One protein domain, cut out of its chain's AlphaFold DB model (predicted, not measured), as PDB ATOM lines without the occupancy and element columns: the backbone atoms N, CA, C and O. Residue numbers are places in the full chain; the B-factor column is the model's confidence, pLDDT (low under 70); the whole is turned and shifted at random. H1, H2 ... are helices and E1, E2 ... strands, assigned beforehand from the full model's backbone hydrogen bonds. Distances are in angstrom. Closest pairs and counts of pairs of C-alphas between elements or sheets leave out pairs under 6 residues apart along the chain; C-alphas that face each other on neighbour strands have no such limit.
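This is residues 3 to 207 of the 692 residues of the protein "Peptidase_M10_C domain-containing protein" of Limnohabitans sp. Hippo4 (UniProt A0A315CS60). The chain is wound in stacked turns, a solenoid whose two long walls are sheets: E2, E4, E6, E10, E9, E8, E12, E14, E18, E17, E16 in one wall and E1, E3, E5, E7, E11, E13, E15, E19, E20 in the other. Mostly parallel strands stack along the longest axis, the hairpins E8 to E10, E16 to E18 and E19 to E20 interrupt the winding, and H1 lies at the end beside E16 and E20, with H2 beyond it. The printed part has 205 residues with twenty named strands, E1 to E20, followed by two named helices, H1 and H2; it is mostly strand, though under half of the residues are in named elements. Both sheets are mixed, in the orders just given. The whole is compact, with a radius of gyration of the C-alphas of 16.8 A, and elongated, spanning 57 by 35 by 34 A.

E1 is residues 3 to 5, beginning at C-alpha 3, (-32.144, -24.294, 50.587). E2 is 12 to 14, E3 is 22 to 28 at 18.7 A, E4 is 32 to 34, E5 is 39 to 45 at 18.8 A, E6 is 49 to 51 and E7 is 61 to 63. E8 is 72 to 74, E9 is 79 to 81, E10 is 87 to 91 at 13.1 A and E11 is 95 to 97. E12 is 104 to 109 at 16.7 A, E13 is 114 to 116, and E14 is 129 to 135 at 19.3 A, beginning at C-alpha 129, (-19.326, 0.298, 43.578). E15 is 140 to 144, E16 is 151 to 155, E17 is 161 to 166 at 16.4 A and E18 is 171 to 175. E19 is 179 to 185 at 19.4 A, and E20 is 191 to 197 at 19.5 A. H1 is 198 to 201, and H2 is 204 to 207, ending at C-alpha 207, (-7.206, 2.719, 19.468).

In the sheet of eleven strands, E2 and E16 are edge strands. E2 and E4 are parallel at 3 degrees, with N 13 and O 32 2.8 A apart. E10 pairs with E9 over residues 87 to 89 and with E6 over 89 to 91: N 88 and O 80 are 2.9 A apart, and N 50 and O 89 are 2.9 A apart. E8, E9 and E10 form a meander, each strand the antiparallel neighbour of the one before, as do E16, E17 and E18. E12 and E14 are parallel at 7 degrees, with N 108 and O 133 2.8 A apart. In the sheet of nine strands, E1 and E20 are edge strands. E3 and E5 are parallel at 14 degrees, with N 42 and O 24 2.8 A apart. E19 and E20 are a hairpin, antiparallel at 161 degrees, with N 182 and O 194 2.8 A apart. Between the sheets, the closest C-alphas of E5 and E10 are those of Gly 43 and Asp 88, 7.5 A apart. H1 is on the first sheet, at a height over the sheet of 7.9 A, and only just over E16, on which 3 of its 4 C-alphas fall; the closest are those of Ala 155 and Leu 201, 5.8 A apart. H1 only grazes the second sheet, with residues 198 to 200. H2 is on neither sheet and apart from H1. H1 and H2 are too short for any O i to N i+4 pair, and each has its one O i to N i+3 pair within range.

The two C-alphas farthest apart, those of Ala 9 and Ser 205, are 57.9 A apart. Both sheets are twisted, and the sheet of nine strands is curled like part of a barrel. The link from E13 to E14, residues 117 to 128, is the one long link. The printed part has no cut. The mean pLDDT of the printed part is 94.5, and residues 55 to 57 are under 70.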
ATOM      1  N   ASP A   3     -33.169 -24.756  49.651       92.62
ATOM      2  CA  ASP A   3     -32.144 -24.294  50.587       92.62
ATOM      3  C   ASP A   3     -31.907 -25.365  51.668       92.62
ATOM      4  O   ASP A   3     -32.864 -25.959  52.176       92.62
ATOM      5  N   LEU A   4     -30.644 -25.589  52.041       95.94
ATOM      6  CA  LEU A   4     -30.223 -26.384  53.198       95.94
ATOM      7  C   LEU A   4     -29.622 -25.447  54.247       95.94
ATOM      8  O   LEU A   4     -28.696 -24.703  53.941       95.94
ATOM      9  N   TYR A   5     -30.134 -25.496  55.473       96.69
ATOM     10  CA  TYR A   5     -29.689 -24.656  56.586       96.69
ATOM     11  C   TYR A   5     -28.865 -25.506  57.558       96.69
ATOM     12  O   TYR A   5     -29.362 -26.544  58.008       96.69
ATOM     13  N   LEU A   6     -27.636 -25.082  57.854       97.06
ATOM     14  CA  LEU A   6     -26.821 -25.626  58.946       97.06
ATOM     15  C   LEU A   6     -27.194 -24.953  60.279       97.06
ATOM     16  O   LEU A   6     -28.142 -24.160  60.339       97.06
ATOM     17  N   THR A   7     -26.550 -25.365  61.367       95.62
ATOM     18  CA  THR A   7     -26.825 -24.858  62.714       95.62
ATOM     19  C   THR A   7     -26.020 -23.590  63.013       95.62
ATOM     20  O   THR A   7     -25.203 -23.166  62.219       95.62
ATOM     21  N   ASP A   8     -26.267 -22.944  64.157       94.62
ATOM     22  CA  ASP A   8     -25.475 -21.785  64.617       94.62
ATOM     23  C   ASP A   8     -24.129 -22.210  65.281       94.62
ATOM     24  O   ASP A   8     -23.538 -21.431  66.035       94.62
ATOM     25  N   ALA A   9     -23.699 -23.466  65.113       95.50
ATOM     26  CA  ALA A   9     -22.501 -24.053  65.716       95.50
ATOM     27  C   ALA A   9     -21.610 -24.676  64.636       95.50
ATOM     28  O   ALA A   9     -22.125 -25.037  63.591       95.50
ATOM     29  N   ASP A  10     -20.323 -24.885  64.939       97.31
ATOM     30  CA  ASP A  10     -19.351 -25.465  64.000       97.31
ATOM     31  C   ASP A  10     -19.831 -26.810  63.417       97.31
ATOM     32  O   ASP A  10     -19.801 -27.860  64.077       97.31
ATOM     33  N   ASP A  11     -20.238 -26.783  62.154       97.88
ATOM     34  CA  ASP A  11     -20.738 -27.911  61.390       97.88
ATOM     35  C   ASP A  11     -19.676 -28.449  60.418       97.88
ATOM     36  O   ASP A  11     -18.718 -27.797  59.997       97.88
ATOM     37  N   THR A  12     -19.818 -29.720  60.043       97.69
ATOM     38  CA  THR A  12     -19.021 -30.330  58.971       97.69
ATOM     39  C   THR A  12     -19.954 -31.029  57.998       97.69
ATOM     40  O   THR A  12     -20.647 -31.978  58.368       97.69
ATOM     41  N   LEU A  13     -19.958 -30.575  56.746       97.19
ATOM     42  CA  LEU A  13     -20.818 -31.076  55.683       97.19
ATOM     43  C   LEU A  13     -19.996 -31.523  54.474       97.19
ATOM     44  O   LEU A  13     -19.235 -30.753  53.896       97.19
ATOM     45  N   ASP A  14     -20.252 -32.748  54.029       96.06
ATOM     46  CA  ASP A  14     -19.828 -33.247  52.723       96.06
ATOM     47  C   ASP A  14     -21.065 -33.426  51.821       96.06
ATOM     48  O   ASP A  14     -21.882 -34.338  52.012       96.06
ATOM     49  N   TYR A  15     -21.263 -32.505  50.873       94.88
ATOM     50  CA  TYR A  15     -22.397 -32.521  49.957       94.88
ATOM     51  C   TYR A  15     -22.101 -33.384  48.730       94.88
ATOM     52  O   TYR A  15     -21.721 -32.892  47.674       94.88
ATOM     53  N   GLU A  16     -22.298 -34.691  48.899       89.38
ATOM     54  CA  GLU A  16     -21.962 -35.718  47.907       89.38
ATOM     55  C   GLU A  16     -22.313 -35.352  46.449       89.38
ATOM     56  O   GLU A  16     -23.422 -34.903  46.118       89.38
ATOM     57  N   LYS A  17     -21.369 -35.657  45.554       87.12
ATOM     58  CA  LYS A  17     -21.498 -35.493  44.105       87.12
ATOM     59  C   LYS A  17     -22.768 -36.149  43.549       87.12
ATOM     60  O   LYS A  17     -23.088 -37.296  43.852       87.12
ATOM     61  N   GLY A  18     -23.452 -35.442  42.649       83.00
ATOM     62  CA  GLY A  18     -24.643 -35.942  41.948       83.00
ATOM     63  C   GLY A  18     -25.962 -35.707  42.687       83.00
ATOM     64  O   GLY A  18     -27.023 -36.029  42.148       83.00
ATOM     65  N   LYS A  19     -25.926 -35.107  43.884       88.88
ATOM     66  CA  LYS A  19     -27.131 -34.581  44.534       88.88
ATOM     67  C   LYS A  19     -27.720 -33.390  43.758       88.88
ATOM     68  O   LYS A  19     -26.972 -32.700  43.059       88.88
ATOM     69  N   PRO A  20     -29.045 -33.149  43.867       91.12
ATOM     70  CA  PRO A  20     -29.700 -32.009  43.228       91.12
ATOM     71  C   PRO A  20     -29.050 -30.683  43.614       91.12
ATOM     72  O   PRO A  20     -28.577 -30.530  44.728       91.12
ATOM     73  N   TRP A  21     -29.083 -29.696  42.729       92.94
ATOM     74  CA  TRP A  21     -28.519 -28.386  43.044       92.94
ATOM     75  C   TRP A  21     -29.287 -27.680  44.173       92.94
ATOM     76  O   TRP A  21     -30.513 -27.530  44.096       92.94
ATOM     77  N   ILE A  22     -28.560 -27.199  45.186       95.00
ATOM     78  CA  ILE A  22     -29.107 -26.462  46.335       95.00
ATOM     79  C   ILE A  22     -28.258 -25.240  46.699       95.00
ATOM     80  O   ILE A  22     -27.103 -25.110  46.284       95.00
ATOM     81  N   THR A  23     -28.828 -24.372  47.533       95.88
ATOM     82  CA  THR A  23     -28.076 -23.358  48.278       95.88
ATOM     83  C   THR A  23     -27.891 -23.827  49.719       95.88
ATOM     84  O   THR A  23     -28.869 -24.081  50.418       95.88
ATOM     85  N   ILE A  24     -26.647 -23.958  50.165       97.25
ATOM     86  CA  ILE A  24     -26.280 -24.283  51.546       97.25
ATOM     87  C   ILE A  24     -26.074 -22.964  52.290       97.25
ATOM     88  O   ILE A  24     -25.363 -22.095  51.797       97.25
ATOM     89  N   ARG A  25     -26.699 -22.809  53.455       96.75
ATOM     90  CA  ARG A  25     -26.562 -21.642  54.330       96.75
ATOM     91  C   ARG A  25     -25.942 -22.091  55.645       96.75
ATOM     92  O   ARG A  25     -26.643 -22.751  56.416       96.75
ATOM     93  N   ALA A  26     -24.676 -21.751  55.862       94.75
ATOM     94  CA  ALA A  26     -23.904 -22.208  57.014       94.75
ATOM     95  C   ALA A  26     -24.349 -21.541  58.330       94.75
ATOM     96  O   ALA A  26     -24.433 -22.199  59.351       94.75
ATOM     97  N   GLN A  27     -24.891 -20.319  58.253       93.38
ATOM     98  CA  GLN A  27     -25.402 -19.539  59.393       93.38
ATOM     99  C   GLN A  27     -24.282 -18.928  60.235       93.38
ATOM    100  O   GLN A  27     -23.769 -17.870  59.865       93.38
ATOM    101  N   LYS A  28     -24.001 -19.506  61.406       91.31
ATOM    102  CA  LYS A  28     -22.968 -19.055  62.336       91.31
ATOM    103  C   LYS A  28     -22.092 -20.238  62.712       91.31
ATOM    104  O   LYS A  28     -22.621 -21.328  62.858       91.31
ATOM    105  N   GLY A  29     -20.847 -19.968  63.081       94.00
ATOM    106  CA  GLY A  29     -19.897 -21.008  63.493       94.00
ATOM    107  C   GLY A  29     -18.715 -21.042  62.537       94.00
ATOM    108  O   GLY A  29     -18.728 -20.342  61.538       94.00
ATOM    109  N   ASP A  30     -17.668 -21.792  62.870       97.50
ATOM    110  CA  ASP A  30     -16.541 -22.004  61.955       97.50
ATOM    111  C   ASP A  30     -16.770 -23.324  61.183       97.50
ATOM    112  O   ASP A  30     -16.304 -24.397  61.594       97.50
ATOM    113  N   ASP A  31     -17.514 -23.265  60.075       98.06
ATOM    114  CA  ASP A  31     -18.017 -24.447  59.368       98.06
ATOM    115  C   ASP A  31     -17.016 -25.045  58.373       98.06
ATOM    116  O   ASP A  31     -16.136 -24.380  57.828       98.06
ATOM    117  N   LYS A  32     -17.148 -26.344  58.080       98.19
ATOM    118  CA  LYS A  32     -16.350 -27.044  57.055       98.19
ATOM    119  C   LYS A  32     -17.250 -27.702  56.025       98.19
ATOM    120  O   LYS A  32     -17.887 -28.711  56.319       98.19
ATOM    121  N   ILE A  33     -17.283 -27.161  54.811       97.94
ATOM    122  CA  ILE A  33     -18.253 -27.544  53.782       97.94
ATOM    123  C   ILE A  33     -17.536 -27.957  52.495       97.94
ATOM    124  O   ILE A  33     -16.756 -27.183  51.946       97.94
ATOM    125  N   THR A  34     -17.855 -29.140  51.967       96.62
ATOM    126  CA  THR A  34     -17.383 -29.625  50.657       96.62
ATOM    127  C   THR A  34     -18.558 -29.796  49.693       96.62
ATOM    128  O   THR A  34     -19.552 -30.417  50.065       96.62
ATOM    129  N   ILE A  35     -18.476 -29.256  48.466       93.12
ATOM    130  CA  ILE A  35     -19.632 -29.154  47.545       93.12
ATOM    131  C   ILE A  35     -19.517 -29.837  46.179       93.12
ATOM    132  O   ILE A  35     -20.461 -29.701  45.410       93.12
ATOM    133  N   HIS A  36     -18.420 -30.533  45.847       91.81
ATOM    134  CA  HIS A  36     -18.276 -31.379  44.638       91.81
ATOM    135  C   HIS A  36     -18.839 -30.793  43.324       91.81
ATOM    136  O   HIS A  36     -19.301 -31.520  42.437       91.81
ATOM    137  N   GLY A  37     -18.811 -29.467  43.195       89.56
ATOM    138  CA  GLY A  37     -19.353 -28.691  42.090       89.56
ATOM    139  C   GLY A  37     -20.880 -28.618  41.948       89.56
ATOM    140  O   GLY A  37     -21.343 -28.138  40.917       89.56
ATOM    141  N   ASN A  38     -21.689 -29.066  42.912       89.38
ATOM    142  CA  ASN A  38     -23.156 -29.140  42.785       89.38
ATOM    143  C   ASN A  38     -23.955 -28.359  43.847       89.38
ATOM    144  O   ASN A  38     -25.113 -28.692  44.108       89.38
ATOM    145  N   ALA A  39     -23.383 -27.301  44.426       93.62
ATOM    146  CA  ALA A  39     -24.103 -26.386  45.313       93.62
ATOM    147  C   ALA A  39     -23.499 -24.973  45.330       93.62
ATOM    148  O   ALA A  39     -22.348 -24.759  44.952       93.62
ATOM    149  N   LYS A  40     -24.279 -24.008  45.819       94.94
ATOM    150  CA  LYS A  40     -23.784 -22.688  46.233       94.94
ATOM    151  C   LYS A  40     -23.744 -22.613  47.754       94.94
ATOM    152  O   LYS A  40     -24.733 -22.981  48.383       94.94
ATOM    153  N   VAL A  41     -22.645 -22.138  48.331       97.00
ATOM    154  CA  VAL A  41     -22.482 -21.989  49.783       97.00
ATOM    155  C   VAL A  41     -22.531 -20.525  50.164       97.00
ATOM    156  O   VAL A  41     -21.786 -19.707  49.637       97.00
ATOM    157  N   LEU A  42     -23.404 -20.215  51.104       96.19
ATOM    158  CA  LEU A  42     -23.441 -18.954  51.808       96.19
ATOM    159  C   LEU A  42     -22.891 -19.236  53.208       96.19
ATOM    160  O   LEU A  42     -23.578 -19.905  53.981       96.19
ATOM    161  N   GLY A  43     -21.655 -18.801  53.478       91.50
ATOM    162  CA  GLY A  43     -20.974 -19.036  54.759       91.50
ATOM    163  C   GLY A  43     -21.741 -18.386  55.908       91.50
ATOM    164  O   GLY A  43     -22.366 -19.046  56.728       91.50
ATOM    165  N   GLY A  44     -21.926 -17.071  55.829       92.56
ATOM    166  CA  GLY A  44     -22.587 -16.324  56.892       92.56
ATOM    167  C   GLY A  44     -21.538 -15.754  57.834       92.56
ATOM    168  O   GLY A  44     -20.570 -15.174  57.359       92.56
ATOM    169  N   ALA A  45     -21.762 -15.829  59.146       92.12
ATOM    170  CA  ALA A  45     -20.845 -15.255  60.128       92.12
ATOM    171  C   ALA A  45     -19.961 -16.334  60.763       92.12
ATOM    172  O   ALA A  45     -20.473 -17.217  61.441       92.12
ATOM    173  N   GLY A  46     -18.644 -16.188  60.684       95.06
ATOM    174  CA  GLY A  46     -17.708 -17.204  61.166       95.06
ATOM    175  C   GLY A  46     -16.545 -17.388  60.204       95.06
ATOM    176  O   GLY A  46     -16.486 -16.727  59.174       95.06
ATOM    177  N   ASN A  47     -15.557 -18.200  60.570       97.44
ATOM    178  CA  ASN A  47     -14.405 -18.470  59.712       97.44
ATOM    179  C   ASN A  47     -14.591 -19.809  58.999       97.44
ATOM    180  O   ASN A  47     -14.012 -20.826  59.401       97.44
ATOM    181  N   ASP A  48     -15.386 -19.807  57.934       98.19
ATOM    182  CA  ASP A  48     -15.766 -21.039  57.255       98.19
ATOM    183  C   ASP A  48     -14.648 -21.559  56.352       98.19
ATOM    184  O   ASP A  48     -13.832 -20.820  55.807       98.19
ATOM    185  N   THR A  49     -14.588 -22.871  56.154       98.38
ATOM    186  CA  THR A  49     -13.738 -23.519  55.153       98.38
ATOM    187  C   THR A  49     -14.618 -24.159  54.097       98.38
ATOM    188  O   THR A  49     -15.245 -25.193  54.337       98.38
ATOM    189  N   ILE A  50     -14.623 -23.576  52.901       97.62
ATOM    190  CA  ILE A  50     -15.460 -24.013  51.788       97.62
ATOM    191  C   ILE A  50     -14.573 -24.625  50.705       97.62
ATOM    192  O   ILE A  50     -13.722 -23.958  50.116       97.62
ATOM    193  N   THR A  51     -14.777 -25.914  50.444       96.00
ATOM    194  CA  THR A  51     -14.007 -26.706  49.483       96.00
ATOM    195  C   THR A  51     -14.864 -27.103  48.291       96.00
ATOM    196  O   THR A  51     -15.914 -27.731  48.431       96.00
ATOM    197  N   ASN A  52     -14.382 -26.799  47.091       93.00
ATOM    198  CA  ASN A  52     -14.924 -27.343  45.855       93.00
ATOM    199  C   ASN A  52     -13.887 -28.258  45.196       93.00
ATOM    200  O   ASN A  52     -13.028 -27.832  44.437       93.00
ATOM    201  N   ASP A  53     -13.915 -29.544  45.510       86.31
ATOM    202  CA  ASP A  53     -12.906 -30.517  45.079       86.31
ATOM    203  C   ASP A  53     -13.025 -30.958  43.605       86.31
ATOM    204  O   ASP A  53     -12.275 -31.825  43.149       86.31
ATOM    205  N   VAL A  54     -13.902 -30.323  42.820       76.50
ATOM    206  CA  VAL A  54     -13.911 -30.440  41.356       76.50
ATOM    207  C   VAL A  54     -12.885 -29.476  40.760       76.50
ATOM    208  O   VAL A  54     -13.035 -28.263  40.820       76.50
ATOM    209  N   PHE A  55     -11.838 -30.030  40.149       60.56
ATOM    210  CA  PHE A  55     -10.651 -29.265  39.752       60.56
ATOM    211  C   PHE A  55     -10.723 -28.562  38.381       60.56
ATOM    212  O   PHE A  55      -9.907 -27.663  38.139       60.56
ATOM    213  N   ASP A  56     -11.691 -28.926  37.526       61.75
ATOM    214  CA  ASP A  56     -11.638 -28.630  36.080       61.75
ATOM    215  C   ASP A  56     -12.868 -27.892  35.505       61.75
ATOM    216  O   ASP A  56     -12.915 -27.636  34.304       61.75
ATOM    217  N   GLY A  57     -13.874 -27.543  36.317       65.19
ATOM    218  CA  GLY A  57     -15.091 -26.880  35.831       65.19
ATOM    219  C   GLY A  57     -15.569 -25.747  36.734       65.19
ATOM    220  O   GLY A  57     -15.522 -25.864  37.955       65.19
ATOM    221  N   ILE A  58     -16.081 -24.672  36.126       78.75
ATOM    222  CA  ILE A  58     -16.804 -23.609  36.832       78.75
ATOM    223  C   ILE A  58     -18.193 -24.148  37.186       78.75
ATOM    224  O   ILE A  58     -19.152 -24.020  36.425       78.75
ATOM    225  N   SER A  59     -18.290 -24.842  38.311       86.25
ATOM    226  CA  SER A  59     -19.555 -25.332  38.839       86.25
ATOM    227  C   SER A  59     -19.450 -25.429  40.341       86.25
ATOM    228  O   SER A  59     -18.456 -25.932  40.857       86.25
ATOM    229  N   GLY A  60     -20.486 -24.966  41.029       89.06
ATOM    230  CA  GLY A  60     -20.498 -24.834  42.476       89.06
ATOM    231  C   GLY A  60     -19.568 -23.724  42.964       89.06
ATOM    232  O   GLY A  60     -18.523 -23.437  42.380       89.06
ATOM    233  N   GLY A  61     -19.959 -23.055  44.039       94.31
ATOM    234  CA  GLY A  61     -19.217 -21.885  44.479       94.31
ATOM    235  C   GLY A  61     -19.761 -21.251  45.737       94.31
ATOM    236  O   GLY A  61     -20.536 -21.872  46.464       94.31
ATOM    237  N   VAL A  62     -19.366 -20.006  45.971       96.56
ATOM    238  CA  VAL A  62     -19.730 -19.263  47.179       96.56
ATOM    239  C   VAL A  62     -20.569 -18.040  46.868       96.56
ATOM    240  O   VAL A  62     -20.637 -17.565  45.733       96.56
ATOM    241  N   VAL A  63     -21.259 -17.566  47.893       95.94
ATOM    242  CA  VAL A  63     -22.269 -16.531  47.798       95.94
ATOM    243  C   VAL A  63     -22.167 -15.587  48.981       95.94
ATOM    244  O   VAL A  63     -22.189 -16.036  50.122       95.94
ATOM    245  N   TYR A  64     -22.208 -14.287  48.697       96.56
ATOM    246  CA  TYR A  64     -22.177 -13.225  49.705       96.56
ATOM    247  C   TYR A  64     -23.312 -12.199  49.556       96.56
ATOM    248  O   TYR A  64     -23.232 -11.090  50.080       96.56
ATOM    249  N   TRP A  65     -24.408 -12.521  48.853       92.50
ATOM    250  CA  TRP A  65     -25.500 -11.556  48.624       92.50
ATOM    251  C   TRP A  65     -26.141 -11.021  49.922       92.50
ATOM    252  O   TRP A  65     -26.725  -9.929  49.926       92.50
ATOM    253  N   ASP A  66     -26.052 -11.750  51.039       92.25
ATOM    254  CA  ASP A  66     -26.612 -11.329  52.328       92.25
ATOM    255  C   ASP A  66     -25.608 -10.627  53.249       92.25
ATOM    256  O   ASP A  66     -26.035 -10.067  54.262       92.25
ATOM    257  N   SER A  67     -24.336 -10.528  52.845       95.50
ATOM    258  CA  SER A  67     -23.300  -9.852  53.616       95.50
ATOM    259  C   SER A  67     -23.720  -8.426  54.010       95.50
ATOM    260  O   SER A  67     -24.255  -7.648  53.190       95.50
ATOM    261  N   PRO A  68     -23.535  -8.044  55.289       94.94
ATOM    262  CA  PRO A  68     -23.992  -6.753  55.788       94.94
ATOM    263  C   PRO A  68     -23.082  -5.597  55.349       94.94
ATOM    264  O   PRO A  68     -23.564  -4.466  55.259       94.94
ATOM    265  N   ALA A  69     -21.820  -5.880  55.019       95.44
ATOM    266  CA  ALA A  69     -20.842  -4.939  54.480       95.44
ATOM    267  C   ALA A  69     -20.192  -5.477  53.193       95.44
ATOM    268  O   ALA A  69     -20.474  -6.599  52.776       95.44
ATOM    269  N   ALA A  70     -19.363  -4.643  52.559       96.94
ATOM    270  CA  ALA A  70     -18.605  -5.023  51.374       96.94
ATOM    271  C   ALA A  70     -17.642  -6.177  51.649       96.94
ATOM    272  O   ALA A  70     -17.099  -6.294  52.753       96.94
ATOM    273  N   ILE A  71     -17.429  -6.993  50.622       98.25
ATOM    274  CA  ILE A  71     -16.518  -8.135  50.674       98.25
ATOM    275  C   ILE A  71     -15.177  -7.812  50.026       98.25
ATOM    276  O   ILE A  71     -15.084  -6.981  49.122       98.25
ATOM    277  N   TYR A  72     -14.145  -8.529  50.458       98.56
ATOM    278  CA  TYR A  72     -12.871  -8.614  49.753       98.56
ATOM    279  C   TYR A  72     -12.564 -10.085  49.506       98.56
ATOM    280  O   TYR A  72     -12.381 -10.831  50.464       98.56
ATOM    281  N   VAL A  73     -12.489 -10.509  48.251       98.62
ATOM    282  CA  VAL A  73     -12.232 -11.908  47.882       98.62
ATOM    283  C   VAL A  73     -10.946 -12.000  47.073       98.62
ATOM    284  O   VAL A  73     -10.741 -11.207  46.161       98.62
ATOM    285  N   ASP A  74     -10.095 -12.977  47.381       98.44
ATOM    286  CA  ASP A  74      -8.963 -13.369  46.537       98.44
ATOM    287  C   ASP A  74      -9.037 -14.878  46.288       98.44
ATOM    288  O   ASP A  74      -8.748 -15.684  47.179       98.44
ATOM    289  N   LEU A  75      -9.477 -15.254  45.085       96.69
ATOM    290  CA  LEU A  75      -9.724 -16.647  44.711       96.69
ATOM    291  C   LEU A  75      -8.425 -17.447  44.538       96.69
ATOM    292  O   LEU A  75      -8.412 -18.640  44.835       96.69
ATOM    293  N   GLU A  76      -7.324 -16.811  44.125       95.94
ATOM    294  CA  GLU A  76      -6.003 -17.465  44.052       95.94
ATOM    295  C   GLU A  76      -5.404 -17.678  45.443       95.94
ATOM    296  O   GLU A  76      -4.878 -18.746  45.746       95.94
ATOM    297  N   ALA A  77      -5.488 -16.663  46.309       97.31
ATOM    298  CA  ALA A  77      -5.014 -16.776  47.685       97.31
ATOM    299  C   ALA A  77      -5.947 -17.635  48.558       97.31
ATOM    300  O   ALA A  77      -5.567 -18.008  49.672       97.31
ATOM    301  N   GLY A  78      -7.153 -17.931  48.069       97.19
ATOM    302  CA  GLY A  78      -8.104 -18.848  48.681       97.19
ATOM    303  C   GLY A  78      -8.776 -18.290  49.931       97.19
ATOM    304  O   GLY A  78      -8.864 -18.992  50.939       97.19
ATOM    305  N   TYR A  79      -9.222 -17.029  49.919       98.31
ATOM    306  CA  TYR A  79      -9.979 -16.479  51.050       98.31
ATOM    307  C   TYR A  79     -10.962 -15.366  50.674       98.31
ATOM    308  O   TYR A  79     -10.810 -14.697  49.652       98.31
ATOM    309  N   ALA A  80     -11.920 -15.122  51.569       98.31
ATOM    310  CA  ALA A  80     -12.800 -13.960  51.540       98.31
ATOM    311  C   ALA A  80     -12.867 -13.283  52.914       98.31
ATOM    312  O   ALA A  80     -12.946 -13.950  53.939       98.31
ATOM    313  N   LEU A  81     -12.842 -11.953  52.938       98.12
ATOM    314  CA  LEU A  81     -13.409 -11.162  54.024       98.12
ATOM    315  C   LEU A  81     -14.896 -11.014  53.703       98.12
ATOM    316  O   LEU A  81     -15.265 -10.302  52.768       98.12
ATOM    317  N   ASP A  82     -15.724 -11.736  54.445       92.81
ATOM    318  CA  ASP A  82     -17.126 -12.059  54.134       92.81
ATOM    319  C   ASP A  82     -18.132 -10.914  54.359       92.81
ATOM    320  O   ASP A  82     -19.330 -11.064  54.116       92.81
ATOM    321  N   GLY A  83     -17.672  -9.760  54.843       95.56
ATOM    322  CA  GLY A  83     -18.516  -8.616  55.186       95.56
ATOM    323  C   GLY A  83     -19.249  -8.731  56.532       95.56
ATOM    324  O   GLY A  83     -19.876  -7.753  56.941       95.56
ATOM    325  N   TYR A  84     -19.151  -9.853  57.251       95.62
ATOM    326  CA  TYR A  84     -19.591 -10.036  58.645       95.62
ATOM    327  C   TYR A  84     -18.501  -9.666  59.665       95.62
ATOM    328  O   TYR A  84     -18.777  -9.540  60.860       95.62
ATOM    329  N   GLY A  85     -17.279  -9.413  59.188       93.31
ATOM    330  CA  GLY A  85     -16.105  -9.125  60.015       93.31
ATOM    331  C   GLY A  85     -15.257 -10.365  60.298       93.31
ATOM    332  O   GLY A  85     -14.350 -10.295  61.131       93.31
ATOM    333  N   THR A  86     -15.544 -11.466  59.608       95.31
ATOM    334  CA  THR A  86     -14.860 -12.755  59.698       95.31
ATOM    335  C   THR A  86     -14.186 -13.104  58.363       95.31
ATOM    336  O   THR A  86     -14.160 -12.282  57.433       95.31
ATOM    337  N   ARG A  87     -13.476 -14.241  58.312       96.94
ATOM    338  CA  ARG A  87     -12.689 -14.646  57.142       96.94
ATOM    339  C   ARG A  87     -12.944 -16.100  56.772       96.94
ATOM    340  O   ARG A  87     -12.489 -16.998  57.480       96.94
ATOM    341  N   ASP A  88     -13.461 -16.300  55.569       98.19
ATOM    342  CA  ASP A  88     -13.605 -17.620  54.969       98.19
ATOM    343  C   ASP A  88     -12.317 -18.068  54.278       98.19
ATOM    344  O   ASP A  88     -11.603 -17.281  53.647       98.19
ATOM    345  N   THR A  89     -12.048 -19.366  54.351       98.50
ATOM    346  CA  THR A  89     -11.049 -20.087  53.566       98.50
ATOM    347  C   THR A  89     -11.733 -20.745  52.373       98.50
ATOM    348  O   THR A  89     -12.618 -21.584  52.531       98.50
ATOM    349  N   LEU A  90     -11.291 -20.391  51.171       97.31
ATOM    350  CA  LEU A  90     -11.838 -20.869  49.907       97.31
ATOM    351  C   LEU A  90     -10.838 -21.813  49.244       97.31
ATOM    352  O   LEU A  90      -9.719 -21.422  48.920       97.31
ATOM    353  N   ILE A  91     -11.239 -23.058  49.012       95.06
ATOM    354  CA  ILE A  91     -10.398 -24.060  48.357       95.06
ATOM    355  C   ILE A  91     -11.044 -24.412  47.021       95.06
ATOM    356  O   ILE A  91     -12.156 -24.940  46.990       95.06
ATOM    357  N   ASN A  92     -10.329 -24.132  45.924       92.50
ATOM    358  CA  ASN A  92     -10.752 -24.404  44.543       92.50
ATOM    359  C   ASN A  92     -12.091 -23.748  44.135       92.50
ATOM    360  O   ASN A  92     -12.814 -24.256  43.279       92.50
ATOM    361  N   VAL A  93     -12.438 -22.606  44.728       93.94
ATOM    362  CA  VAL A  93     -13.661 -21.873  44.379       93.94
ATOM    363  C   VAL A  93     -13.413 -20.975  43.167       93.94
ATOM    364  O   VAL A  93     -12.435 -20.236  43.139       93.94
ATOM    365  N   ARG A  94     -14.308 -21.063  42.174       93.31
ATOM    366  CA  ARG A  94     -14.238 -20.366  40.869       93.31
ATOM    367  C   ARG A  94     -15.493 -19.564  40.531       93.31
ATOM    368  O   ARG A  94     -15.514 -18.809  39.570       93.31
ATOM    369  N   ASP A  95     -16.572 -19.804  41.273       95.06
ATOM    370  CA  ASP A  95     -17.887 -19.215  41.046       95.06
ATOM    371  C   ASP A  95     -18.313 -18.460  42.311       95.06
ATOM    372  O   ASP A  95     -18.361 -19.037  43.401       95.06
ATOM    373  N   LEU A  96     -18.599 -17.167  42.178       96.50
ATOM    374  CA  LEU A  96     -18.796 -16.243  43.296       96.50
ATOM    375  C   LEU A  96     -19.976 -15.314  43.022       96.50
ATOM    376  O   LEU A  96     -19.990 -14.637  42.001       96.50
ATOM    377  N   ASP A  97     -20.911 -15.200  43.961       97.38
ATOM    378  CA  ASP A  97     -21.909 -14.125  43.971       97.38
ATOM    379  C   ASP A  97     -21.482 -13.018  44.943       97.38
ATOM    380  O   ASP A  97     -21.313 -13.273  46.138       97.38
ATOM    381  N   THR A  98     -21.321 -11.786  44.449       97.38
ATOM    382  CA  THR A  98     -20.868 -10.656  45.279       97.38
ATOM    383  C   THR A  98     -21.965 -10.141  46.208       97.38
ATOM    384  O   THR A  98     -23.140 -10.505  46.090       97.38
ATOM    385  N   SER A  99     -21.615  -9.257  47.142       95.69
ATOM    386  CA  SER A  99     -22.600  -8.698  48.064       95.69
ATOM    387  C   SER A  99     -23.449  -7.596  47.429       95.69
ATOM    388  O   SER A  99     -24.571  -7.352  47.864       95.69
ATOM    389  N   GLY A 100     -22.955  -6.903  46.404       95.06
ATOM    390  CA  GLY A 100     -23.611  -5.716  45.856       95.06
ATOM    391  C   GLY A 100     -23.639  -4.546  46.846       95.06
ATOM    392  O   GLY A 100     -24.531  -3.698  46.772       95.06
ATOM    393  N   ARG A 101     -22.738  -4.541  47.836       94.94
ATOM    394  CA  ARG A 101     -22.493  -3.415  48.748       94.94
ATOM    395  C   ARG A 101     -21.472  -2.472  48.121       94.94
ATOM    396  O   ARG A 101     -20.715  -2.850  47.237       94.94
ATOM    397  N   ASP A 102     -21.453  -1.238  48.607       96.94
ATOM    398  CA  ASP A 102     -20.478  -0.260  48.142       96.94
ATOM    399  C   ASP A 102     -19.061  -0.634  48.591       96.94
ATOM    400  O   ASP A 102     -18.787  -0.672  49.792       96.94
ATOM    401  N   GLY A 103     -18.180  -0.898  47.625       97.00
ATOM    402  CA  GLY A 103     -16.774  -1.220  47.849       97.00
ATOM    403  C   GLY A 103     -16.421  -2.703  47.741       97.00
ATOM    404  O   GLY A 103     -15.364  -3.080  48.242       97.00
ATOM    405  N   ASP A 104     -17.261  -3.541  47.122       98.38
ATOM    406  CA  ASP A 104     -16.913  -4.948  46.872       98.38
ATOM    407  C   ASP A 104     -15.626  -5.057  46.036       98.38
ATOM    408  O   ASP A 104     -15.486  -4.405  44.997       98.38
ATOM    409  N   VAL A 105     -14.698  -5.916  46.458       98.69
ATOM    410  CA  VAL A 105     -13.460  -6.220  45.728       98.69
ATOM    411  C   VAL A 105     -13.347  -7.718  45.494       98.69
ATOM    412  O   VAL A 105     -13.477  -8.509  46.427       98.69
ATOM    413  N   VAL A 106     -13.065  -8.111  44.254       98.69
ATOM    414  CA  VAL A 106     -12.795  -9.507  43.891       98.69
ATOM    415  C   VAL A 106     -11.531  -9.573  43.050       98.69
ATOM    416  O   VAL A 106     -11.441  -8.951  41.993       98.69
ATOM    417  N   LEU A 107     -10.574 -10.367  43.512       98.50
ATOM    418  CA  LEU A 107      -9.428 -10.800  42.737       98.50
ATOM    419  C   LEU A 107      -9.674 -12.244  42.303       98.50
ATOM    420  O   LEU A 107      -9.904 -13.116  43.146       98.50
ATOM    421  N   GLY A 108      -9.646 -12.474  40.993       96.81
ATOM    422  CA  GLY A 108      -9.721 -13.804  40.405       96.81
ATOM    423  C   GLY A 108      -8.406 -14.544  40.586       96.81
ATOM    424  O   GLY A 108      -7.773 -14.511  41.642       96.81
ATOM    425  N   SER A 109      -7.962 -15.239  39.561       94.19
ATOM    426  CA  SER A 109      -6.931 -16.270  39.705       94.19
ATOM    427  C   SER A 109      -6.282 -16.584  38.361       94.19
ATOM    428  O   SER A 109      -6.461 -15.837  37.413       94.19
ATOM    429  N   VAL A 110      -5.512 -17.668  38.261       92.56
ATOM    430  CA  VAL A 110      -4.882 -18.071  36.986       92.56
ATOM    431  C   VAL A 110      -5.722 -19.009  36.105       92.56
ATOM    432  O   VAL A 110      -5.221 -19.508  35.094       92.56
ATOM    433  N   LYS A 111      -6.961 -19.330  36.494       92.38
ATOM    434  CA  LYS A 111      -7.877 -20.165  35.688       92.38
ATOM    435  C   LYS A 111      -9.128 -19.352  35.324       92.38
ATOM    436  O   LYS A 111      -9.252 -18.205  35.712       92.38
ATOM    437  N   ALA A 112     -10.099 -19.985  34.667       94.12
ATOM    438  CA  ALA A 112     -11.401 -19.382  34.383       94.12
ATOM    439  C   ALA A 112     -12.269 -19.199  35.652       94.12
ATOM    440  O   ALA A 112     -12.465 -20.146  36.428       94.12
ATOM    441  N   ASP A 113     -12.757 -17.985  35.882       95.56
ATOM    442  CA  ASP A 113     -13.620 -17.541  36.980       95.56
ATOM    443  C   ASP A 113     -14.994 -17.070  36.460       95.56
ATOM    444  O   ASP A 113     -15.134 -16.526  35.365       95.56
ATOM    445  N   SER A 114     -16.046 -17.258  37.261       96.75
ATOM    446  CA  SER A 114     -17.400 -16.770  36.968       96.75
ATOM    447  C   SER A 114     -17.940 -15.974  38.142       96.75
ATOM    448  O   SER A 114     -18.287 -16.532  39.181       96.75
ATOM    449  N   ILE A 115     -18.070 -14.662  37.967       98.06
ATOM    450  CA  ILE A 115     -18.496 -13.767  39.041       98.06
ATOM    451  C   ILE A 115     -19.899 -13.248  38.751       98.06
ATOM    452  O   ILE A 115     -20.131 -12.598  37.736       98.06
ATOM    453  N   TRP A 116     -20.849 -13.520  39.634       97.50
ATOM    454  CA  TRP A 116     -22.178 -12.917  39.636       97.50
ATOM    455  C   TRP A 116     -22.120 -11.593  40.387       97.50
ATOM    456  O   TRP A 116     -22.095 -11.542  41.619       97.50
ATOM    457  N   LEU A 117     -22.060 -10.506  39.621       97.69
ATOM    458  CA  LEU A 117     -21.887  -9.164  40.153       97.69
ATOM    459  C   LEU A 117     -23.245  -8.551  40.508       97.69
ATOM    460  O   LEU A 117     -24.007  -8.102  39.649       97.69
ATOM    461  N   ASN A 118     -23.535  -8.536  41.805       95.69
ATOM    462  CA  ASN A 118     -24.776  -8.006  42.358       95.69
ATOM    463  C   ASN A 118     -24.749  -6.472  42.491       95.69
ATOM    464  O   ASN A 118     -23.698  -5.837  42.440       95.69
ATOM    465  N   GLY A 119     -25.931  -5.869  42.670       93.31
ATOM    466  CA  GLY A 119     -26.105  -4.432  42.936       93.31
ATOM    467  C   GLY A 119     -26.789  -3.644  41.812       93.31
ATOM    468  O   GLY A 119     -27.584  -2.746  42.093       93.31
ATOM    469  N   PHE A 120     -26.589  -4.011  40.542       93.88
ATOM    470  CA  PHE A 120     -27.108  -3.264  39.379       93.88
ATOM    471  C   PHE A 120     -28.638  -3.276  39.204       93.88
ATOM    472  O   PHE A 120     -29.199  -2.376  38.579       93.88
ATOM    473  N   ASN A 121     -29.336  -4.242  39.800       90.44
ATOM    474  CA  ASN A 121     -30.798  -4.347  39.773       90.44
ATOM    475  C   ASN A 121     -31.451  -4.162  41.160       90.44
ATOM    476  O   ASN A 121     -32.657  -4.364  41.302       90.44
ATOM    477  N   TRP A 122     -30.695  -3.775  42.199       89.94
ATOM    478  CA  TRP A 122     -31.191  -3.718  43.585       89.94
ATOM    479  C   TRP A 122     -31.342  -2.301  44.112       89.94
ATOM    480  O   TRP A 122     -30.345  -1.627  44.332       89.94
ATOM    481  N   THR A 123     -32.555  -1.861  44.435       85.00
ATOM    482  CA  THR A 123     -32.827  -0.489  44.916       85.00
ATOM    483  C   THR A 123     -32.273  -0.169  46.306       85.00
ATOM    484  O   THR A 123     -32.079   0.995  46.632       85.00
ATOM    485  N   ASN A 124     -32.006  -1.179  47.136       85.38
ATOM    486  CA  ASN A 124     -31.678  -0.981  48.555       85.38
ATOM    487  C   ASN A 124     -30.175  -0.782  48.831       85.38
ATOM    488  O   ASN A 124     -29.794  -0.610  49.987       85.38
ATOM    489  N   ARG A 125     -29.318  -0.860  47.802       81.50
ATOM    490  CA  ARG A 125     -27.848  -0.782  47.921       81.50
ATOM    491  C   ARG A 125     -27.245   0.188  46.888       81.50
ATOM    492  O   ARG A 125     -26.220  -0.095  46.282       81.50
ATOM    493  N   GLN A 126     -27.935   1.310  46.651       81.62
ATOM    494  CA  GLN A 126     -27.569   2.327  45.656       81.62
ATOM    495  C   GLN A 126     -27.312   3.707  46.299       81.62
ATOM    496  O   GLN A 126     -28.041   4.077  47.222       81.62
ATOM    497  N   PRO A 127     -26.363   4.508  45.769       84.44
ATOM    498  CA  PRO A 127     -25.332   4.080  44.824       84.44
ATOM    499  C   PRO A 127     -24.348   3.119  45.509       84.44
ATOM    500  O   PRO A 127     -24.267   3.066  46.734       84.44
ATOM    501  N   GLY A 128     -23.617   2.356  44.708       93.44
ATOM    502  CA  GLY A 128     -22.572   1.460  45.186       93.44
ATOM    503  C   GLY A 128     -21.551   1.191  44.090       93.44
ATOM    504  O   GLY A 128     -21.748   1.574  42.929       93.44
ATOM    505  N   SER A 129     -20.445   0.567  44.468       97.38
ATOM    506  CA  SER A 129     -19.326   0.298  43.578       97.38
ATOM    507  C   SER A 129     -18.710  -1.080  43.805       97.38
ATOM    508  O   SER A 129     -18.742  -1.603  44.917       97.38
ATOM    509  N   ALA A 130     -18.126  -1.652  42.751       98.31
ATOM    510  CA  ALA A 130     -17.309  -2.860  42.835       98.31
ATOM    511  C   ALA A 130     -16.041  -2.758  41.971       98.31
ATOM    512  O   ALA A 130     -16.043  -2.107  40.924       98.31
ATOM    513  N   THR A 131     -14.967  -3.429  42.388       98.62
ATOM    514  CA  THR A 131     -13.729  -3.574  41.606       98.62
ATOM    515  C   THR A 131     -13.388  -5.046  41.446       98.62
ATOM    516  O   THR A 131     -13.240  -5.763  42.434       98.62
ATOM    517  N   LEU A 132     -13.277  -5.496  40.202       98.62
ATOM    518  CA  LEU A 132     -12.923  -6.865  39.850       98.62
ATOM    519  C   LEU A 132     -11.613  -6.841  39.054       98.62
ATOM    520  O   LEU A 132     -11.507  -6.089  38.088       98.62
ATOM    521  N   ASP A 133     -10.644  -7.667  39.437       97.62
ATOM    522  CA  ASP A 133      -9.466  -8.005  38.626       97.62
ATOM    523  C   ASP A 133      -9.368  -9.527  38.560       97.62
ATOM    524  O   ASP A 133      -8.946 -10.161  39.530       97.62
ATOM    525  N   LEU A 134      -9.824 -10.122  37.455       97.00
ATOM    526  CA  LEU A 134      -9.942 -11.581  37.356       97.00
ATOM    527  C   LEU A 134      -8.643 -12.270  36.916       97.00
ATOM    528  O   LEU A 134      -8.542 -13.489  36.983       97.00
ATOM    529  N   ARG A 135      -7.584 -11.472  36.719       93.81
ATOM    530  CA  ARG A 135      -6.203 -11.887  36.449       93.81
ATOM    531  C   ARG A 135      -6.042 -12.624  35.121       93.81
ATOM    532  O   ARG A 135      -5.802 -11.974  34.112       93.81
ATOM    533  N   SER A 136      -5.989 -13.949  35.108       90.12
ATOM    534  CA  SER A 136      -5.729 -14.719  33.889       90.12
ATOM    535  C   SER A 136      -6.675 -15.893  33.827       90.12
ATOM    536  O   SER A 136      -6.792 -16.643  34.781       90.12
ATOM    537  N   GLY A 137      -7.268 -16.135  32.675       90.19
ATOM    538  CA  GLY A 137      -8.328 -17.117  32.588       90.19
ATOM    539  C   GLY A 137      -9.173 -16.851  31.365       90.19
ATOM    540  O   GLY A 137      -8.787 -16.086  30.487       90.19
ATOM    541  N   ILE A 138     -10.306 -17.537  31.293       93.25
ATOM    542  CA  ILE A 138     -11.406 -17.124  30.425       93.25
ATOM    543  C   ILE A 138     -12.548 -16.809  31.374       93.25
ATOM    544  O   ILE A 138     -13.313 -17.690  31.768       93.25
ATOM    545  N   ASP A 139     -12.592 -15.561  31.798       96.62
ATOM    546  CA  ASP A 139     -13.386 -15.091  32.907       96.62
ATOM    547  C   ASP A 139     -14.694 -14.472  32.423       96.62
ATOM    548  O   ASP A 139     -14.789 -13.833  31.371       96.62
ATOM    549  N   THR A 140     -15.751 -14.689  33.202       97.94
ATOM    550  CA  THR A 140     -17.084 -14.169  32.896       97.94
ATOM    551  C   THR A 140     -17.657 -13.404  34.076       97.94
ATOM    552  O   THR A 140     -17.797 -13.936  35.180       97.94
ATOM    553  N   VAL A 141     -18.086 -12.168  33.828       98.50
ATOM    554  CA  VAL A 141     -18.902 -11.399  34.775       98.50
ATOM    555  C   VAL A 141     -20.368 -11.497  34.372       98.50
ATOM    556  O   VAL A 141     -20.751 -11.169  33.253       98.50
ATOM    557  N   ASN A 142     -21.209 -11.953  35.293       98.19
ATOM    558  CA  ASN A 142     -22.625 -12.210  35.086       98.19
ATOM    559  C   ASN A 142     -23.465 -11.138  35.789       98.19
ATOM    560  O   ASN A 142     -23.285 -10.872  36.978       98.19
ATOM    561  N   LEU A 143     -24.424 -10.565  35.066       97.62
ATOM    562  CA  LEU A 143     -25.316  -9.507  35.531       97.62
ATOM    563  C   LEU A 143     -26.760 -10.009  35.482       97.62
ATOM    564  O   LEU A 143     -27.376 -10.098  34.419       97.62
ATOM    565  N   HIS A 144     -27.300 -10.371  36.645       95.25
ATOM    566  CA  HIS A 144     -28.659 -10.894  36.756       95.25
ATOM    567  C   HIS A 144     -29.716  -9.785  36.651       95.25
ATOM    568  O   HIS A 144     -29.551  -8.691  37.190       95.25
ATOM    569  N   GLY A 145     -30.851 -10.083  36.015       94.06
ATOM    570  CA  GLY A 145     -32.018  -9.203  35.925       94.06
ATOM    571  C   GLY A 145     -31.732  -7.854  35.279       94.06
ATOM    572  O   GLY A 145     -32.344  -6.863  35.668       94.06
ATOM    573  N   SER A 146     -30.778  -7.821  34.353       92.75
ATOM    574  CA  SER A 146     -30.352  -6.609  33.662       92.75
ATOM    575  C   SER A 146     -30.129  -6.922  32.184       92.75
ATOM    576  O   SER A 146     -29.689  -8.020  31.847       92.75
ATOM    577  N   VAL A 147     -30.418  -5.958  31.313       95.50
ATOM    578  CA  VAL A 147     -30.118  -6.027  29.872       95.50
ATOM    579  C   VAL A 147     -29.005  -5.046  29.529       95.50
ATOM    580  O   VAL A 147     -28.827  -4.057  30.237       95.50
ATOM    581  N   ARG A 148     -28.268  -5.262  28.434       95.88
ATOM    582  CA  ARG A 148     -27.146  -4.388  28.045       95.88
ATOM    583  C   ARG A 148     -27.525  -2.905  27.964       95.88
ATOM    584  O   ARG A 148     -26.754  -2.054  28.398       95.88
ATOM    585  N   SER A 149     -28.731  -2.586  27.488       95.75
ATOM    586  CA  SER A 149     -29.234  -1.205  27.391       95.75
ATOM    587  C   SER A 149     -29.438  -0.503  28.742       95.75
ATOM    588  O   SER A 149     -29.678   0.701  28.767       95.75
ATOM    589  N   ASP A 150     -29.350  -1.222  29.866       95.31
ATOM    590  CA  ASP A 150     -29.409  -0.639  31.211       95.31
ATOM    591  C   ASP A 150     -28.089   0.019  31.650       95.31
ATOM    592  O   ASP A 150     -28.042   0.622  32.730       95.31
ATOM    593  N   PHE A 151     -27.024  -0.099  30.850       97.00
ATOM    594  CA  PHE A 151     -25.666   0.274  31.234       97.00
ATOM    595  C   PHE A 151     -25.046   1.294  30.283       97.00
ATOM    596  O   PHE A 151     -25.168   1.212  29.064       97.00
ATOM    597  N   GLN A 152     -24.290   2.221  30.866       97.62
ATOM    598  CA  GLN A 152     -23.193   2.890  30.178       97.62
ATOM    599  C   GLN A 152     -21.956   2.005  30.329       97.62
ATOM    600  O   GLN A 152     -21.606   1.623  31.451       97.62
ATOM    601  N   ILE A 153     -21.334   1.660  29.204       97.69
ATOM    602  CA  ILE A 153     -20.203   0.735  29.128       97.69
ATOM    603  C   ILE A 153     -19.059   1.450  28.414       97.69
ATOM    604  O   ILE A 153     -19.254   1.983  27.324       97.69
ATOM    605  N   GLU A 154     -17.881   1.463  29.028       97.31
ATOM    606  CA  GLU A 154     -16.658   2.019  28.447       97.31
ATOM    607  C   GLU A 154     -15.533   0.994  28.598       97.31
ATOM    608  O   GLU A 154     -15.141   0.677  29.722       97.31
ATOM    609  N   ALA A 155     -15.026   0.475  27.480       97.00
ATOM    610  CA  ALA A 155     -13.857  -0.400  27.451       97.00
ATOM    611  C   ALA A 155     -12.588   0.396  27.108       97.00
ATOM    612  O   ALA A 155     -12.631   1.346  26.322       97.00
ATOM    613  N   SER A 156     -11.454   0.012  27.696       95.50
ATOM    614  CA  SER A 156     -10.136   0.501  27.287       95.50
ATOM    615  C   SER A 156      -9.768  -0.023  25.895       95.50
ATOM    616  O   SER A 156     -10.265  -1.057  25.461       95.50
ATOM    617  N   ALA A 157      -8.874   0.679  25.189       95.25
ATOM    618  CA  ALA A 157      -8.469   0.326  23.822       95.25
ATOM    619  C   ALA A 157      -7.773  -1.045  23.699       95.25
ATOM    620  O   ALA A 157      -7.733  -1.615  22.615       95.25
ATOM    621  N   ASP A 158      -7.249  -1.571  24.807       93.56
ATOM    622  CA  ASP A 158      -6.649  -2.902  24.919       93.56
ATOM    623  C   ASP A 158      -7.614  -3.949  25.497       93.56
ATOM    624  O   ASP A 158      -7.179  -5.029  25.887       93.56
ATOM    625  N   ALA A 159      -8.905  -3.619  25.628       94.00
ATOM    626  CA  ALA A 159      -9.943  -4.476  26.200       94.00
ATOM    627  C   ALA A 159      -9.657  -4.984  27.634       94.00
ATOM    628  O   ALA A 159     -10.406  -5.809  28.153       94.00
ATOM    629  N   ARG A 160      -8.609  -4.495  28.313       92.50
ATOM    630  CA  ARG A 160      -8.216  -4.976  29.646       92.50
ATOM    631  C   ARG A 160      -9.101  -4.440  30.752       92.50
ATOM    632  O   ARG A 160      -9.221  -5.094  31.781       92.50
ATOM    633  N   THR A 161      -9.691  -3.260  30.579       95.31
ATOM    634  CA  THR A 161     -10.539  -2.626  31.588       95.31
ATOM    635  C   THR A 161     -11.892  -2.253  31.004       95.31
ATOM    636  O   THR A 161     -11.968  -1.579  29.982       95.31
ATOM    637  N   VAL A 162     -12.967  -2.607  31.707       98.06
ATOM    638  CA  VAL A 162     -14.334  -2.170  31.406       98.06
ATOM    639  C   VAL A 162     -14.908  -1.431  32.599       98.06
ATOM    640  O   VAL A 162     -14.955  -1.950  33.714       98.06
ATOM    641  N   LYS A 163     -15.403  -0.222  32.363       98.25
ATOM    642  CA  LYS A 163     -16.201   0.524  33.329       98.25
ATOM    643  C   LYS A 163     -17.672   0.343  33.004       98.25
ATOM    644  O   LYS A 163     -18.117   0.630  31.894       98.25
ATOM    645  N   LEU A 164     -18.423  -0.108  33.998       98.06
ATOM    646  CA  LEU A 164     -19.869  -0.253  33.943       98.06
ATOM    647  C   LEU A 164     -20.521   0.782  34.851       98.06
ATOM    648  O   LEU A 164     -20.127   0.947  36.006       98.06
ATOM    649  N   LYS A 165     -21.572   1.428  34.358       97.38
ATOM    650  CA  LYS A 165     -22.461   2.257  35.170       97.38
ATOM    651  C   LYS A 165     -23.905   1.937  34.827       97.38
ATOM    652  O   LYS A 165     -24.353   2.201  33.715       97.38
ATOM    653  N   GLY A 166     -24.629   1.367  35.782       95.50
ATOM    654  CA  GLY A 166     -26.034   1.027  35.601       95.50
ATOM    655  C   GLY A 166     -26.938   2.250  35.723       95.50
ATOM    656  O   GLY A 166     -26.602   3.234  36.389       95.50
ATOM    657  N   LYS A 167     -28.145   2.156  35.155       93.19
ATOM    658  CA  LYS A 167     -29.231   3.152  35.296       93.19
ATOM    659  C   LYS A 167     -29.553   3.524  36.746       93.19
ATOM    660  O   LYS A 167     -30.100   4.586  37.024       93.19
ATOM    661  N   ASN A 168     -29.220   2.627  37.661       91.44
ATOM    662  CA  ASN A 168     -29.488   2.717  39.079       91.44
ATOM    663  C   ASN A 168     -28.374   3.437  39.873       91.44
ATOM    664  O   ASN A 168     -28.450   3.560  41.093       91.44
ATOM    665  N   GLY A 169     -27.317   3.892  39.192       93.56
ATOM    666  CA  GLY A 169     -26.179   4.579  39.795       93.56
ATOM    667  C   GLY A 169     -25.122   3.661  40.415       93.56
ATOM    668  O   GLY A 169     -24.088   4.172  40.837       93.56
ATOM    669  N   TYR A 170     -25.338   2.340  40.449       96.50
ATOM    670  CA  TYR A 170     -24.288   1.383  40.793       96.50
ATOM    671  C   TYR A 170     -23.232   1.357  39.683       96.50
ATOM    672  O   TYR A 170     -23.549   1.552  38.503       96.50
ATOM    673  N   SER A 171     -21.974   1.139  40.049       97.69
ATOM    674  CA  SER A 171     -20.856   1.137  39.108       97.69
ATOM    675  C   SER A 171     -19.880  -0.002  39.373       97.69
ATOM    676  O   SER A 171     -19.811  -0.527  40.480       97.69
ATOM    677  N   ALA A 172     -19.129  -0.402  38.355       98.31
ATOM    678  CA  ALA A 172     -18.064  -1.379  38.516       98.31
ATOM    679  C   ALA A 172     -16.891  -1.089  37.586       98.31
ATOM    680  O   ALA A 172     -17.089  -0.628  36.462       98.31
ATOM    681  N   THR A 173     -15.681  -1.386  38.057       98.62
ATOM    682  CA  THR A 173     -14.487  -1.476  37.211       98.62
ATOM    683  C   THR A 173     -14.087  -2.937  37.122       98.62
ATOM    684  O   THR A 173     -13.800  -3.561  38.141       98.62
ATOM    685  N   LEU A 174     -14.109  -3.474  35.911       98.44
ATOM    686  CA  LEU A 174     -13.726  -4.840  35.594       98.44
ATOM    687  C   LEU A 174     -12.358  -4.805  34.926       98.44
ATOM    688  O   LEU A 174     -12.171  -4.016  34.004       98.44
ATOM    689  N   THR A 175     -11.426  -5.634  35.372       96.56
ATOM    690  CA  THR A 175     -10.087  -5.765  34.795       96.56
ATOM    691  C   THR A 175      -9.812  -7.229  34.485       96.56
ATOM    692  O   THR A 175     -10.156  -8.083  35.303       96.56
ATOM    693  N   ASN A 176      -9.208  -7.501  33.326       94.50
ATOM    694  CA  ASN A 176      -8.911  -8.848  32.830       94.50
ATOM    695  C   ASN A 176     -10.167  -9.737  32.814       94.50
ATOM    696  O   ASN A 176     -10.252 -10.711  33.544       94.50
ATOM    697  N   VAL A 177     -11.188  -9.319  32.056       96.88
ATOM    698  CA  VAL A 177     -12.448 -10.062  31.889       96.88
ATOM    699  C   VAL A 177     -12.684 -10.290  30.403       96.88
ATOM    700  O   VAL A 177     -12.705  -9.330  29.637       96.88
ATOM    701  N   GLU A 178     -12.919 -11.535  29.998       96.00
ATOM    702  CA  GLU A 178     -13.120 -11.891  28.591       96.00
ATOM    703  C   GLU A 178     -14.564 -11.654  28.139       96.00
ATOM    704  O   GLU A 178     -14.791 -11.186  27.018       96.00
ATOM    705  N   ALA A 179     -15.545 -11.941  29.002       97.56
ATOM    706  CA  ALA A 179     -16.959 -11.841  28.652       97.56
ATOM    707  C   ALA A 179     -17.841 -11.244  29.758       97.56
ATOM    708  O   ALA A 179     -17.680 -11.505  30.952       97.56
ATOM    709  N   ILE A 180     -18.857 -10.487  29.337       98.50
ATOM    710  CA  ILE A 180     -19.946 -10.020  30.196       98.50
ATOM    711  C   ILE A 180     -21.235 -10.699  29.750       98.50
ATOM    712  O   ILE A 180     -21.634 -10.609  28.589       98.50
ATOM    713  N   ARG A 181     -21.913 -11.357  30.687       98.31
ATOM    714  CA  ARG A 181     -23.226 -11.956  30.474       98.31
ATOM    715  C   ARG A 181     -24.311 -11.074  31.075       98.31
ATOM    716  O   ARG A 181     -24.376 -10.916  32.293       98.31
ATOM    717  N   PHE A 182     -25.226 -10.600  30.243       98.00
ATOM    718  CA  PHE A 182     -26.469  -9.965  30.672       98.00
ATOM    719  C   PHE A 182     -27.577 -11.014  30.694       98.00
ATOM    720  O   PHE A 182     -27.923 -11.579  29.657       98.00
ATOM    721  N   ARG A 183     -28.121 -11.301  31.878       97.44
ATOM    722  CA  ARG A 183     -29.238 -12.232  32.043       97.44
ATOM    723  C   ARG A 183     -30.518 -11.458  32.304       97.44
ATOM    724  O   ARG A 183     -30.733 -10.945  33.402       97.44
ATOM    725  N   GLU A 184     -31.409 -11.450  31.331       96.19
ATOM    726  CA  GLU A 184     -32.751 -10.908  31.474       96.19
ATOM    727  C   GLU A 184     -33.692 -11.932  32.115       96.19
ATOM    728  O   GLU A 184     -33.628 -13.125  31.816       96.19
ATOM    729  N   VAL A 185     -34.594 -11.453  32.975       95.06
ATOM    730  CA  VAL A 185     -35.710 -12.244  33.506       95.06
ATOM    731  C   VAL A 185     -36.960 -11.915  32.697       95.06
ATOM    732  O   VAL A 185     -37.416 -10.771  32.703       95.06
ATOM    733  N   LEU A 186     -37.508 -12.909  32.004       95.25
ATOM    734  CA  LEU A 186     -38.708 -12.769  31.184       95.25
ATOM    735  C   LEU A 186     -39.980 -12.819  32.042       95.25
ATOM    736  O   LEU A 186     -39.976 -13.272  33.189       95.25
ATOM    737  N   ALA A 187     -41.098 -12.358  31.479       94.44
ATOM    738  CA  ALA A 187     -42.378 -12.262  32.189       94.44
ATOM    739  C   ALA A 187     -42.920 -13.619  32.685       94.44
ATOM    740  O   ALA A 187     -43.690 -13.661  33.642       94.44
ATOM    741  N   ASP A 188     -42.520 -14.719  32.049       94.75
ATOM    742  CA  ASP A 188     -42.870 -16.090  32.435       94.75
ATOM    743  C   ASP A 188     -41.912 -16.695  33.483       94.75
ATOM    744  O   ASP A 188     -42.074 -17.850  33.876       94.75
ATOM    745  N   GLY A 189     -40.928 -15.920  33.952       91.00
ATOM    746  CA  GLY A 189     -39.909 -16.351  34.905       91.00
ATOM    747  C   GLY A 189     -38.747 -17.131  34.284       91.00
ATOM    748  O   GLY A 189     -37.885 -17.604  35.024       91.00
ATOM    749  N   THR A 190     -38.704 -17.277  32.955       95.31
ATOM    750  CA  THR A 190     -37.548 -17.839  32.244       95.31
ATOM    751  C   THR A 190     -36.459 -16.783  32.021       95.31
ATOM    752  O   THR A 190     -36.642 -15.603  32.329       95.31
ATOM    753  N   TYR A 191     -35.297 -17.209  31.518       95.44
ATOM    754  CA  TYR A 191     -34.137 -16.340  31.323       95.44
ATOM    755  C   TYR A 191     -33.741 -16.241  29.854       95.44
ATOM    756  O   TYR A 191     -33.771 -17.236  29.129       95.44
ATOM    757  N   ARG A 192     -33.287 -15.052  29.451       96.81
ATOM    758  CA  ARG A 192     -32.589 -14.816  28.183       96.81
ATOM    759  C   ARG A 192     -31.197 -14.273  28.486       96.81
ATOM    760  O   ARG A 192     -31.075 -13.282  29.198       96.81
ATOM    761  N   ASP A 193     -30.168 -14.930  27.961       97.25
ATOM    762  CA  ASP A 193     -28.775 -14.533  28.165       97.25
ATOM    763  C   ASP A 193     -28.202 -13.888  26.896       97.25
ATOM    764  O   ASP A 193     -28.304 -14.455  25.809       97.25
ATOM    765  N   GLU A 194     -27.571 -12.726  27.048       97.69
ATOM    766  CA  GLU A 194     -26.710 -12.089  26.048       97.69
ATOM    767  C   GLU A 194     -25.265 -12.155  26.553       97.69
ATOM    768  O   GLU A 194     -24.970 -11.665  27.643       97.69
ATOM    769  N   PHE A 195     -24.368 -12.764  25.776       97.44
ATOM    770  CA  PHE A 195     -22.929 -12.757  26.044       97.44
ATOM    771  C   PHE A 195     -22.263 -11.725  25.140       97.44
ATOM    772  O   PHE A 195     -22.479 -11.732  23.930       97.44
ATOM    773  N   VAL A 196     -21.449 -10.860  25.732       97.56
ATOM    774  CA  VAL A 196     -20.689  -9.832  25.023       97.56
ATOM    775  C   VAL A 196     -19.215 -10.045  25.326       97.56
ATOM    776  O   VAL A 196     -18.828  -9.985  26.496       97.56
ATOM    777  N   ASN A 197     -18.394 -10.285  24.299       96.81
ATOM    778  CA  ASN A 197     -16.947 -10.294  24.494       96.81
ATOM    779  C   ASN A 197     -16.478  -8.867  24.749       96.81
ATOM    780  O   ASN A 197     -16.936  -7.922  24.106       96.81
ATOM    781  N   VAL A 198     -15.531  -8.702  25.665       95.94
ATOM    782  CA  VAL A 198     -15.042  -7.368  26.019       95.94
ATOM    783  C   VAL A 198     -14.301  -6.697  24.858       95.94
ATOM    784  O   VAL A 198     -14.401  -5.482  24.697       95.94
ATOM    785  N   LYS A 199     -13.650  -7.474  23.985       93.81
ATOM    786  CA  LYS A 199     -13.019  -6.958  22.758       93.81
ATOM    787  C   LYS A 199     -14.024  -6.276  21.820       93.81
ATOM    788  O   LYS A 199     -13.732  -5.212  21.284       93.81
ATOM    789  N   ASP A 200     -15.255  -6.788  21.745       94.38
ATOM    790  CA  ASP A 200     -16.335  -6.215  20.923       94.38
ATOM    791  C   ASP A 200     -16.884  -4.884  21.489       94.38
ATOM    792  O   ASP A 200     -17.724  -4.229  20.866       94.38
ATOM    793  N   LEU A 201     -16.457  -4.486  22.695       95.56
ATOM    794  CA  LEU A 201     -16.826  -3.220  23.339       95.56
ATOM    795  C   LEU A 201     -15.807  -2.101  23.100       95.56
ATOM    796  O   LEU A 201     -16.063  -0.964  23.510       95.56
ATOM    797  N   VAL A 202     -14.659  -2.401  22.487       95.94
ATOM    798  CA  VAL A 202     -13.610  -1.412  22.244       95.94
ATOM    799  C   VAL A 202     -14.087  -0.368  21.237       95.94
ATOM    800  O   VAL A 202     -14.529  -0.675  20.132       95.94
ATOM    801  N   ASP A 203     -13.952   0.901  21.615       94.94
ATOM    802  CA  ASP A 203     -14.153   2.022  20.704       94.94
ATOM    803  C   ASP A 203     -12.942   2.149  19.770       94.94
ATOM    804  O   ASP A 203     -11.930   2.769  20.113       94.94
ATOM    805  N   PHE A 204     -13.056   1.552  18.582       94.75
ATOM    806  CA  PHE A 204     -11.979   1.500  17.594       94.75
ATOM    807  C   PHE A 204     -11.439   2.887  17.204       94.75
ATOM    808  O   PHE A 204     -10.270   3.012  16.849       94.75
ATOM    809  N   SER A 205     -12.246   3.952  17.319       93.06
ATOM    810  CA  SER A 205     -11.827   5.326  16.992       93.06
ATOM    811  C   SER A 205     -10.754   5.895  17.931       93.06
ATOM    812  O   SER A 205     -10.129   6.910  17.621       93.06
ATOM    813  N   LYS A 206     -10.537   5.253  19.085       94.75
ATOM    814  CA  LYS A 206      -9.574   5.673  20.114       94.75
ATOM    815  C   LYS A 206      -8.327   4.799  20.168       94.75
ATOM    816  O   LYS A 206      -7.414   5.109  20.936       94.75
ATOM    817  N   VAL A 207      -8.274   3.723  19.385       97.12
ATOM    818  CA  VAL A 207      -7.206   2.719  19.468       97.12
ATOM    819  C   VAL A 207      -5.864   3.314  19.066       97.12
ATOM    820  O   VAL A 207      -4.900   3.180  19.820       97.12
TER     821      VAL A 207